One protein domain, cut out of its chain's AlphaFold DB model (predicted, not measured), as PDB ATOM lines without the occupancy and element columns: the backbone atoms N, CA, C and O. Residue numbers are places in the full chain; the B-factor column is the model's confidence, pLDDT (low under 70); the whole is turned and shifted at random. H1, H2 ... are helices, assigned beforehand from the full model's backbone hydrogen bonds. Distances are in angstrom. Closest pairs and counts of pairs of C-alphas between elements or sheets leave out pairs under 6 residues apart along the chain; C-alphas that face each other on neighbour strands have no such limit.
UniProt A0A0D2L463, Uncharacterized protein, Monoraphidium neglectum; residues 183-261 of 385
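AT A GLANCE: This is residues 183 to 261 of the 385 residues of an uncharacterized protein of Monoraphidium neglectum (UniProt A0A0D2L463). A loose helical zigzag: H1 and H2 form a hairpin, and H3 folds back over H2 at a steep slant, its residues 251 to 260 sticking out. The middle helix, H2, touches both others, while H1 and H3 stay apart. The 79 printed residues, all helix in class, include named helices H1, H2, H3 in chain order and no named strand; the radius of gyration of the C-alphas is 14.6 A, the spans 41 by 32 by 23 A.

IN THESE COORDINATES: Find C-alpha 183 at (28.639, 46.928, -127.047); H1 runs to residue 201, 27.2 A. H2, residues 206 to 227, covers 31.7 A. H3, residues 238 to 260, covers 32.8 A, ending at (2.028, 60.499, -133.291).

HOW THE PARTS SIT: Look at Val 199 and Pro 208: their C-alphas, the closest of H1 and H2, are 5.8 A apart. These helices touch at a shallow tilt of 16 degrees, opposite ways. H2 and H3 touch at a steep tilt of 57 degrees, opposite ways, closest at the C-alphas of Val 217 and Ala 242, 5.8 A. Every O i to N i+4 pair is within hydrogen-bond range in H2 and H3, and 13 of 15 in H1.

THE WHOLE: The farthest C-alphas, Ser 203 and Glu 230, are 42.7 A apart. The printed part has no cut; H1 to H2 is a tight link, H2 to H3 a short one. Confidence is under 70 at residues 224, 227 to 236, 238 and 257 to 261.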
ATOM      1  N   ARG A 183      28.762  48.396-127.136       75.31
ATOM      2  CA  ARG A 183      28.639  46.928-127.047       75.31
ATOM      3  C   ARG A 183      27.441  46.490-126.204       75.31
ATOM      4  O   ARG A 183      26.759  45.541-126.563       75.31
ATOM      5  N   THR A 184      27.160  47.195-125.110       79.50
ATOM      6  CA  THR A 184      26.001  46.911-124.255       79.50
ATOM      7  C   THR A 184      24.702  47.256-124.974       79.50
ATOM      8  O   THR A 184      23.762  46.473-124.917       79.50
ATOM      9  N   ILE A 185      24.670  48.368-125.718       82.12
ATOM     10  CA  ILE A 185      23.507  48.755-126.535       82.12
ATOM     11  C   ILE A 185      23.230  47.710-127.613       82.12
ATOM     12  O   ILE A 185      22.083  47.321-127.795       82.12
ATOM     13  N   ILE A 186      24.263  47.238-128.313       85.38
ATOM     14  CA  ILE A 186      24.109  46.231-129.369       85.38
ATOM     15  C   ILE A 186      23.629  44.905-128.773       85.38
ATOM     16  O   ILE A 186      22.691  44.319-129.298       85.38
ATOM     17  N   ASN A 187      24.210  44.459-127.655       84.44
ATOM     18  CA  ASN A 187      23.826  43.193-127.031       84.44
ATOM     19  C   ASN A 187      22.397  43.225-126.469       84.44
ATOM     20  O   ASN A 187      21.636  42.288-126.690       84.44
ATOM     21  N   GLU A 188      22.012  44.294-125.767       82.94
ATOM     22  CA  GLU A 188      20.641  44.439-125.256       82.94
ATOM     23  C   GLU A 188      19.643  44.694-126.398       82.94
ATOM     24  O   GLU A 188      18.549  44.134-126.404       82.94
ATOM     25  N   GLY A 189      20.031  45.491-127.396       84.88
ATOM     26  CA  GLY A 189      19.219  45.797-128.571       84.88
ATOM     27  C   GLY A 189      18.976  44.585-129.471       84.88
ATOM     28  O   GLY A 189      17.883  44.445-130.013       84.88
ATOM     29  N   ALA A 190      19.942  43.670-129.584       90.12
ATOM     30  CA  ALA A 190      19.799  42.442-130.365       90.12
ATOM     31  C   ALA A 190      18.675  41.537-129.833       90.12
ATOM     32  O   ALA A 190      17.944  40.949-130.626       90.12
ATOM     33  N   VAL A 191      18.482  41.477-128.509       89.50
ATOM     34  CA  VAL A 191      17.388  40.702-127.895       89.50
ATOM     35  C   VAL A 191      16.023  41.281-128.284       89.50
ATOM     36  O   VAL A 191      15.124  40.539-128.671       89.50
ATOM     37  N   PHE A 192      15.876  42.609-128.271       89.44
ATOM     38  CA  PHE A 192      14.654  43.262-128.756       89.44
ATOM     39  C   PHE A 192      14.449  43.086-130.266       89.44
ATOM     40  O   PHE A 192      13.316  42.908-130.706       89.44
ATOM     41  N   GLY A 193      15.529  43.071-131.051       90.25
ATOM     42  CA  GLY A 193      15.478  42.742-132.477       90.25
ATOM     43  C   GLY A 193      14.966  41.322-132.736       90.25
ATOM     44  O   GLY A 193      14.125  41.128-133.610       90.25
ATOM     45  N   ALA A 194      15.403  40.344-131.938       90.06
ATOM     46  CA  ALA A 194      14.926  38.965-132.028       90.06
ATOM     47  C   ALA A 194      13.431  38.848-131.690       90.06
ATOM     48  O   ALA A 194      12.695  38.175-132.407       90.06
ATOM     49  N   PHE A 195      12.955  39.551-130.658       89.81
ATOM     50  CA  PHE A 195      11.526  39.595-130.346       89.81
ATOM     51  C   PHE A 195      10.698  40.265-131.446       89.81
ATOM     52  O   PHE A 195       9.635  39.762-131.793       89.81
ATOM     53  N   ALA A 196      11.188  41.362-132.031       85.94
ATOM     54  CA  ALA A 196      10.518  42.011-133.155       85.94
ATOM     55  C   ALA A 196      10.415  41.072-134.364       85.94
ATOM     56  O   ALA A 196       9.365  40.993-134.993       85.94
ATOM     57  N   LEU A 197      11.475  40.310-134.647       89.56
ATOM     58  CA  LEU A 197      11.460  39.299-135.698       89.56
ATOM     59  C   LEU A 197      10.467  38.172-135.381       89.56
ATOM     60  O   LEU A 197       9.695  37.773-136.244       89.56
ATOM     61  N   TRP A 198      10.433  37.699-134.134       89.69
ATOM     62  CA  TRP A 198       9.511  36.651-133.695       89.69
ATOM     63  C   TRP A 198       8.039  37.083-133.820       89.69
ATOM     64  O   TRP A 198       7.201  36.302-134.277       89.69
ATOM     65  N   VAL A 199       7.721  38.344-133.518       87.25
ATOM     66  CA  VAL A 199       6.377  38.910-133.739       87.25
ATOM     67  C   VAL A 199       5.960  38.829-135.212       87.25
ATOM     68  O   VAL A 199       4.795  38.570-135.489       87.25
ATOM     69  N   LEU A 200       6.886  39.021-136.157       84.81
ATOM     70  CA  LEU A 200       6.572  38.995-137.594       84.81
ATOM     71  C   LEU A 200       6.261  37.589-138.126       84.81
ATOM     72  O   LEU A 200       5.536  37.469-139.109       84.81
ATOM     73  N   PHE A 201       6.806  36.542-137.502       85.00
ATOM     74  CA  PHE A 201       6.643  35.155-137.950       85.00
ATOM     75  C   PHE A 201       5.595  34.354-137.164       85.00
ATOM     76  O   PHE A 201       5.279  33.235-137.561       85.00
ATOM     77  N   SER A 202       5.059  34.891-136.065       81.69
ATOM     78  CA  SER A 202       4.059  34.191-135.245       81.69
ATOM     79  C   SER A 202       2.639  34.562-135.658       81.69
ATOM     80  O   SER A 202       2.328  35.745-135.794       81.69
ATOM     81  N   SER A 203       1.766  33.559-135.787       77.81
ATOM     82  CA  SER A 203       0.314  33.770-135.897       77.81
ATOM     83  C   SER A 203      -0.252  34.365-134.606       77.81
ATOM     84  O   SER A 203      -1.021  35.322-134.650       77.81
ATOM     85  N   ASP A 204       0.221  33.867-133.461       76.81
ATOM     86  CA  ASP A 204      -0.190  34.334-132.140       76.81
ATOM     87  C   ASP A 204       0.804  35.371-131.608       76.81
ATOM     88  O   ASP A 204       1.943  35.068-131.247       76.81
ATOM     89  N   GLN A 205       0.369  36.630-131.545       78.56
ATOM     90  CA  GLN A 205       1.207  37.756-131.105       78.56
ATOM     91  C   GLN A 205       1.262  37.903-129.575       78.56
ATOM     92  O   GLN A 205       2.101  38.639-129.053       78.56
ATOM     93  N   SER A 206       0.410  37.186-128.841       81.25
ATOM     94  CA  SER A 206       0.324  37.242-127.378       81.25
ATOM     95  C   SER A 206       1.603  36.745-126.694       81.25
ATOM     96  O   SER A 206       2.102  37.407-125.785       81.25
ATOM     97  N   PHE A 207       2.194  35.636-127.153       82.94
ATOM     98  CA  PHE A 207       3.400  35.062-126.540       82.94
ATOM     99  C   PHE A 207       4.664  35.922-126.732       82.94
ATOM    100  O   PHE A 207       5.375  36.166-125.746       82.94
ATOM    101  N   PRO A 208       4.963  36.457-127.934       85.19
ATOM    102  CA  PRO A 208       6.061  37.411-128.103       85.19
ATOM    103  C   PRO A 208       5.872  38.699-127.282       85.19
ATOM    104  O   PRO A 208       6.828  39.231-126.713       85.19
ATOM    105  N   LEU A 209       4.638  39.194-127.151       84.75
ATOM    106  CA  LEU A 209       4.346  40.381-126.338       84.75
ATOM    107  C   LEU A 209       4.478  40.109-124.830       84.75
ATOM    108  O   LEU A 209       5.048  40.916-124.096       84.75
ATOM    109  N   ALA A 210       4.024  38.952-124.352       85.94
ATOM    110  CA  ALA A 210       4.181  38.564-122.953       85.94
ATOM    111  C   ALA A 210       5.659  38.348-122.586       85.94
ATOM    112  O   ALA A 210       6.130  38.834-121.556       85.94
ATOM    113  N   SER A 211       6.420  37.671-123.449       85.19
ATOM    114  CA  SER A 211       7.852  37.429-123.226       85.19
ATOM    115  C   SER A 211       8.675  38.720-123.252       85.19
ATOM    116  O   SER A 211       9.516  38.922-122.372       85.19
ATOM    117  N   THR A 212       8.394  39.643-124.180       87.88
ATOM    118  CA  THR A 212       9.021  40.977-124.186       87.88
ATOM    119  C   THR A 212       8.702  41.766-122.920       87.88
ATOM    120  O   THR A 212       9.603  42.390-122.354       87.88
ATOM    121  N   PHE A 213       7.461  41.710-122.429       86.44
ATOM    122  CA  PHE A 213       7.074  42.357-121.177       86.44
ATOM    123  C   PHE A 213       7.844  41.796-119.973       86.44
ATOM    124  O   PHE A 213       8.440  42.565-119.214       86.44
ATOM    125  N   ILE A 214       7.909  40.469-119.831       85.25
ATOM    126  CA  ILE A 214       8.660  39.805-118.752       85.25
ATOM    127  C   ILE A 214      10.146  40.179-118.823       85.25
ATOM    128  O   ILE A 214      10.747  40.531-117.804       85.25
ATOM    129  N   TYR A 215      10.733  40.182-120.024       88.62
ATOM    130  CA  TYR A 215      12.125  40.579-120.227       88.62
ATOM    131  C   TYR A 215      12.382  42.038-119.815       88.62
ATOM    132  O   TYR A 215      13.382  42.327-119.152       88.62
ATOM    133  N   CYS A 216      11.462  42.957-120.133       85.00
ATOM    134  CA  CYS A 216      11.551  44.358-119.714       85.00
ATOM    135  C   CYS A 216      11.513  44.504-118.191       85.00
ATOM    136  O   CYS A 216      12.323  45.244-117.629       85.00
ATOM    137  N   VAL A 217      10.605  43.788-117.520       84.75
ATOM    138  CA  VAL A 217      10.506  43.786-116.052       84.75
ATOM    139  C   VAL A 217      11.800  43.258-115.434       84.75
ATOM    140  O   VAL A 217      12.355  43.906-114.545       84.75
ATOM    141  N   TYR A 218      12.329  42.144-115.946       85.12
ATOM    142  CA  TYR A 218      13.572  41.541-115.466       85.12
ATOM    143  C   TYR A 218      14.775  42.479-115.619       85.12
ATOM    144  O   TYR A 218      15.479  42.747-114.647       85.12
ATOM    145  N   GLN A 219      14.991  43.044-116.811       83.44
ATOM    146  CA  GLN A 219      16.080  43.994-117.068       83.44
ATOM    147  C   GLN A 219      15.967  45.241-116.189       83.44
ATOM    148  O   GLN A 219      16.958  45.744-115.654       83.44
ATOM    149  N   PHE A 220      14.748  45.745-116.007       78.56
ATOM    150  CA  PHE A 220      14.512  46.914-115.177       78.56
ATOM    151  C   PHE A 220      14.774  46.632-113.698       78.56
ATOM    152  O   PHE A 220      15.433  47.429-113.025       78.56
ATOM    153  N   GLN A 221      14.333  45.477-113.201       79.31
ATOM    154  CA  GLN A 221      14.643  45.018-111.854       79.31
ATOM    155  C   GLN A 221      16.150  44.822-111.681       79.31
ATOM    156  O   GLN A 221      16.720  45.334-110.721       79.31
ATOM    157  N   GLN A 222      16.821  44.167-112.627       78.75
ATOM    158  CA  GLN A 222      18.262  43.928-112.582       78.75
ATOM    159  C   GLN A 222      19.050  45.247-112.556       78.75
ATOM    160  O   GLN A 222      19.981  45.404-111.762       78.75
ATOM    161  N   LYS A 223      18.644  46.238-113.362       75.31
ATOM    162  CA  LYS A 223      19.231  47.589-113.360       75.31
ATOM    163  C   LYS A 223      18.944  48.344-112.061       75.31
ATOM    164  O   LYS A 223      19.830  49.044-111.570       75.31
ATOM    165  N   ARG A 224      17.746  48.205-111.482       69.00
ATOM    166  CA  ARG A 224      17.391  48.832-110.196       69.00
ATOM    167  C   ARG A 224      18.159  48.226-109.024       69.00
ATOM    168  O   ARG A 224      18.756  48.989-108.271       69.00
ATOM    169  N   VAL A 225      18.218  46.898-108.924       70.31
ATOM    170  CA  VAL A 225      18.966  46.169-107.883       70.31
ATOM    171  C   VAL A 225      20.452  46.528-107.928       70.31
ATOM    172  O   VAL A 225      21.053  46.760-106.886       70.31
ATOM    173  N   ARG A 226      21.042  46.661-109.126       72.81
ATOM    174  CA  ARG A 226      22.446  47.082-109.270       72.81
ATOM    175  C   ARG A 226      22.718  48.521-108.827       72.81
ATOM    176  O   ARG A 226      23.825  48.792-108.381       72.81
ATOM    177  N   ARG A 227      21.769  49.452-108.992       67.75
ATOM    178  CA  ARG A 227      21.977  50.860-108.604       67.75
ATOM    179  C   ARG A 227      21.668  51.123-107.136       67.75
ATOM    180  O   ARG A 227      22.418  51.852-106.507       67.75
ATOM    181  N   ASN A 228      20.565  50.574-106.623       64.25
ATOM    182  CA  ASN A 228      20.059  50.847-105.279       64.25
ATOM    183  C   ASN A 228      19.478  49.558-104.663       64.25
ATOM    184  O   ASN A 228      18.270  49.335-104.784       64.25
ATOM    185  N   PRO A 229      20.291  48.722-103.992       65.75
ATOM    186  CA  PRO A 229      19.793  47.533-103.297       65.75
ATOM    187  C   PRO A 229      18.826  47.868-102.145       65.75
ATOM    188  O   PRO A 229      17.959  47.060-101.837       65.75
ATOM    189  N   GLU A 230      18.910  49.077-101.573       58.00
ATOM    190  CA  GLU A 230      18.102  49.522-100.420       58.00
ATOM    191  C   GLU A 230      17.198  50.735-100.715       58.00
ATOM    192  O   GLU A 230      16.764  51.455 -99.816       58.00
ATOM    193  N   GLY A 231      16.932  51.022-101.995       60.72
ATOM    194  CA  GLY A 231      16.082  52.154-102.373       60.72
ATOM    195  C   GLY A 231      14.627  51.974-101.903       60.72
ATOM    196  O   GLY A 231      14.142  50.844-101.876       60.72
ATOM    197  N   PRO A 232      13.893  53.060-101.583       54.97
ATOM    198  CA  PRO A 232      12.493  52.971-101.181       54.97
ATOM    199  C   PRO A 232      11.673  52.373-102.325       54.97
ATOM    200  O   PRO A 232      11.457  52.995-103.368       54.97
ATOM    201  N   PHE A 233      11.254  51.127-102.145       58.25
ATOM    202  CA  PHE A 233      10.380  50.447-103.081       58.25
ATOM    203  C   PHE A 233       8.991  51.084-103.007       58.25
ATOM    204  O   PHE A 233       8.474  51.329-101.915       58.25
ATOM    205  N   PHE A 234       8.352  51.320-104.154       56.62
ATOM    206  CA  PHE A 234       6.906  51.533-104.150       56.62
ATOM    207  C   PHE A 234       6.265  50.303-103.481       56.62
ATOM    208  O   PHE A 234       6.464  49.182-103.945       56.62
ATOM    209  N   LEU A 235       5.566  50.514-102.357       58.81
ATOM    210  CA  LEU A 235       4.942  49.464-101.534       58.81
ATOM    211  C   LEU A 235       5.917  48.392-100.984       58.81
ATOM    212  O   LEU A 235       5.564  47.218-100.904       58.81
ATOM    213  N   ASN A 236       7.143  48.762-100.591       63.00
ATOM    214  CA  ASN A 236       8.100  47.861 -99.914       63.00
ATOM    215  C   ASN A 236       8.483  46.578-100.690       63.00
ATOM    216  O   ASN A 236       9.127  45.701-100.119       63.00
ATOM    217  N   SER A 237       8.146  46.460-101.984       71.31
ATOM    218  CA  SER A 237       8.514  45.303-102.808       71.31
ATOM    219  C   SER A 237       9.226  45.706-104.115       71.31
ATOM    220  O   SER A 237       8.700  46.494-104.910       71.31
ATOM    221  N   PRO A 238      10.428  45.161-104.390       65.56
ATOM    222  CA  PRO A 238      11.206  45.487-105.592       65.56
ATOM    223  C   PRO A 238      10.509  45.085-106.895       65.56
ATOM    224  O   PRO A 238      10.626  45.786-107.900       65.56
ATOM    225  N   MET A 239       9.770  43.974-106.864       70.06
ATOM    226  CA  MET A 239       9.030  43.438-108.007       70.06
ATOM    227  C   MET A 239       7.883  44.359-108.428       70.06
ATOM    228  O   MET A 239       7.763  44.706-109.602       70.06
ATOM    229  N   LEU A 240       7.080  44.829-107.474       72.75
ATOM    230  CA  LEU A 240       5.901  45.635-107.784       72.75
ATOM    231  C   LEU A 240       6.283  47.002-108.356       72.75
ATOM    232  O   LEU A 240       5.689  47.466-109.327       72.75
ATOM    233  N   GLY A 241       7.344  47.615-107.826       72.88
ATOM    234  CA  GLY A 241       7.880  48.858-108.375       72.88
ATOM    235  C   GLY A 241       8.426  48.716-109.800       72.88
ATOM    236  O   GLY A 241       8.460  49.711-110.529       72.88
ATOM    237  N   ALA A 242       8.874  47.520-110.201       71.56
ATOM    238  CA  ALA A 242       9.295  47.241-111.571       71.56
ATOM    239  C   ALA A 242       8.086  47.078-112.501       71.56
ATOM    240  O   ALA A 242       8.036  47.738-113.536       71.56
ATOM    241  N   VAL A 243       7.088  46.298-112.083       77.62
ATOM    242  CA  VAL A 243       5.849  46.060-112.840       77.62
ATOM    243  C   VAL A 243       5.052  47.349-113.056       77.62
ATOM    244  O   VAL A 243       4.623  47.637-114.168       77.62
ATOM    245  N   ILE A 244       4.889  48.184-112.026       79.06
ATOM    246  CA  ILE A 244       4.164  49.458-112.167       79.06
ATOM    247  C   ILE A 244       4.899  50.383-113.142       79.06
ATOM    248  O   ILE A 244       4.279  51.004-114.001       79.06
ATOM    249  N   SER A 245       6.230  50.451-113.056       74.25
ATOM    250  CA  SER A 245       7.016  51.292-113.960       74.25
ATOM    251  C   SER A 245       6.927  50.826-115.412       74.25
ATOM    252  O   SER A 245       6.875  51.672-116.302       74.25
ATOM    253  N   THR A 246       6.918  49.514-115.671       79.00
ATOM    254  CA  THR A 246       6.761  48.992-117.034       79.00
ATOM    255  C   THR A 246       5.352  49.235-117.565       79.00
ATOM    256  O   THR A 246       5.221  49.658-118.711       79.00
ATOM    257  N   LEU A 247       4.311  49.079-116.738       82.81
ATOM    258  CA  LEU A 247       2.928  49.414-117.103       82.81
ATOM    259  C   LEU A 247       2.755  50.907-117.413       82.81
ATOM    260  O   LEU A 247       2.149  51.250-118.427       82.81
ATOM    261  N   CYS A 248       3.331  51.802-116.605       81.69
ATOM    262  CA  CYS A 248       3.307  53.240-116.877       81.69
ATOM    263  C   CYS A 248       4.018  53.584-118.193       81.69
ATOM    264  O   CYS A 248       3.488  54.356-118.989       81.69
ATOM    265  N   CYS A 249       5.190  52.997-118.458       80.19
ATOM    266  CA  CYS A 249       5.890  53.194-119.728       80.19
ATOM    267  C   CYS A 249       5.086  52.671-120.922       80.19
ATOM    268  O   CYS A 249       5.067  53.324-121.961       80.19
ATOM    269  N   LEU A 250       4.409  51.530-120.781       81.50
ATOM    270  CA  LEU A 250       3.563  50.969-121.833       81.50
ATOM    271  C   LEU A 250       2.356  51.872-122.105       81.50
ATOM    272  O   LEU A 250       2.094  52.196-123.259       81.50
ATOM    273  N   ALA A 251       1.688  52.367-121.060       81.25
ATOM    274  CA  ALA A 251       0.583  53.316-121.191       81.25
ATOM    275  C   ALA A 251       1.020  54.624-121.874       81.25
ATOM    276  O   ALA A 251       0.338  55.112-122.775       81.25
ATOM    277  N   ILE A 252       2.190  55.159-121.502       81.75
ATOM    278  CA  ILE A 252       2.779  56.332-122.161       81.75
ATOM    279  C   ILE A 252       3.134  56.005-123.614       81.75
ATOM    280  O   ILE A 252       2.839  56.803-124.491       81.75
ATOM    281  N   GLY A 253       3.711  54.835-123.894       76.25
ATOM    282  CA  GLY A 253       4.035  54.388-125.249       76.25
ATOM    283  C   GLY A 253       2.798  54.296-126.142       76.25
ATOM    284  O   GLY A 253       2.788  54.854-127.237       76.25
ATOM    285  N   CYS A 254       1.720  53.681-125.655       78.12
ATOM    286  CA  CYS A 254       0.432  53.649-126.346       78.12
ATOM    287  C   CYS A 254      -0.130  55.064-126.556       78.12
ATOM    288  O   CYS A 254      -0.549  55.401-127.662       78.12
ATOM    289  N   GLY A 255      -0.065  55.928-125.538       74.56
ATOM    290  CA  GLY A 255      -0.463  57.333-125.645       74.56
ATOM    291  C   GLY A 255       0.333  58.090-126.712       74.56
ATOM    292  O   GLY A 255      -0.236  58.728-127.588       74.56
ATOM    293  N   VAL A 256       1.654  57.942-126.720       77.69
ATOM    294  CA  VAL A 256       2.557  58.566-127.693       77.69
ATOM    295  C   VAL A 256       2.274  58.055-129.109       77.69
ATOM    296  O   VAL A 256       2.191  58.863-130.027       77.69
ATOM    297  N   MET A 257       2.024  56.755-129.296       67.06
ATOM    298  CA  MET A 257       1.654  56.179-130.599       67.06
ATOM    299  C   MET A 257       0.298  56.686-131.111       67.06
ATOM    300  O   MET A 257       0.148  56.945-132.306       67.06
ATOM    301  N   THR A 258      -0.684  56.876-130.222       68.12
ATOM    302  CA  THR A 258      -1.989  57.452-130.601       68.12
ATOM    303  C   THR A 258      -1.908  58.938-130.944       68.12
ATOM    304  O   THR A 258      -2.681  59.401-131.779       68.12
ATOM    305  N   VAL A 259      -0.961  59.673-130.352       67.88
ATOM    306  CA  VAL A 259      -0.705  61.088-130.656       67.88
ATOM    307  C   VAL A 259       0.126  61.247-131.930       67.88
ATOM    308  O   VAL A 259      -0.141  62.146-132.723       67.88
ATOM    309  N   LEU A 260       1.107  60.371-132.162       63.47
ATOM    310  CA  LEU A 260       2.028  60.499-133.291       63.47
ATOM    311  C   LEU A 260       1.443  60.101-134.638       63.47
ATOM    312  O   LEU A 260       2.107  60.442-135.608       63.47
ATOM    313  N   LYS A 261       0.281  59.416-134.710       50.81
ATOM    314  CA  LYS A 261      -0.420  58.951-135.937       50.81
ATOM    315  C   LYS A 261       0.406  59.088-137.224       50.81
ATOM    316  O   LYS A 261       0.007  59.742-138.183       50.81
TER     317      LYS A 261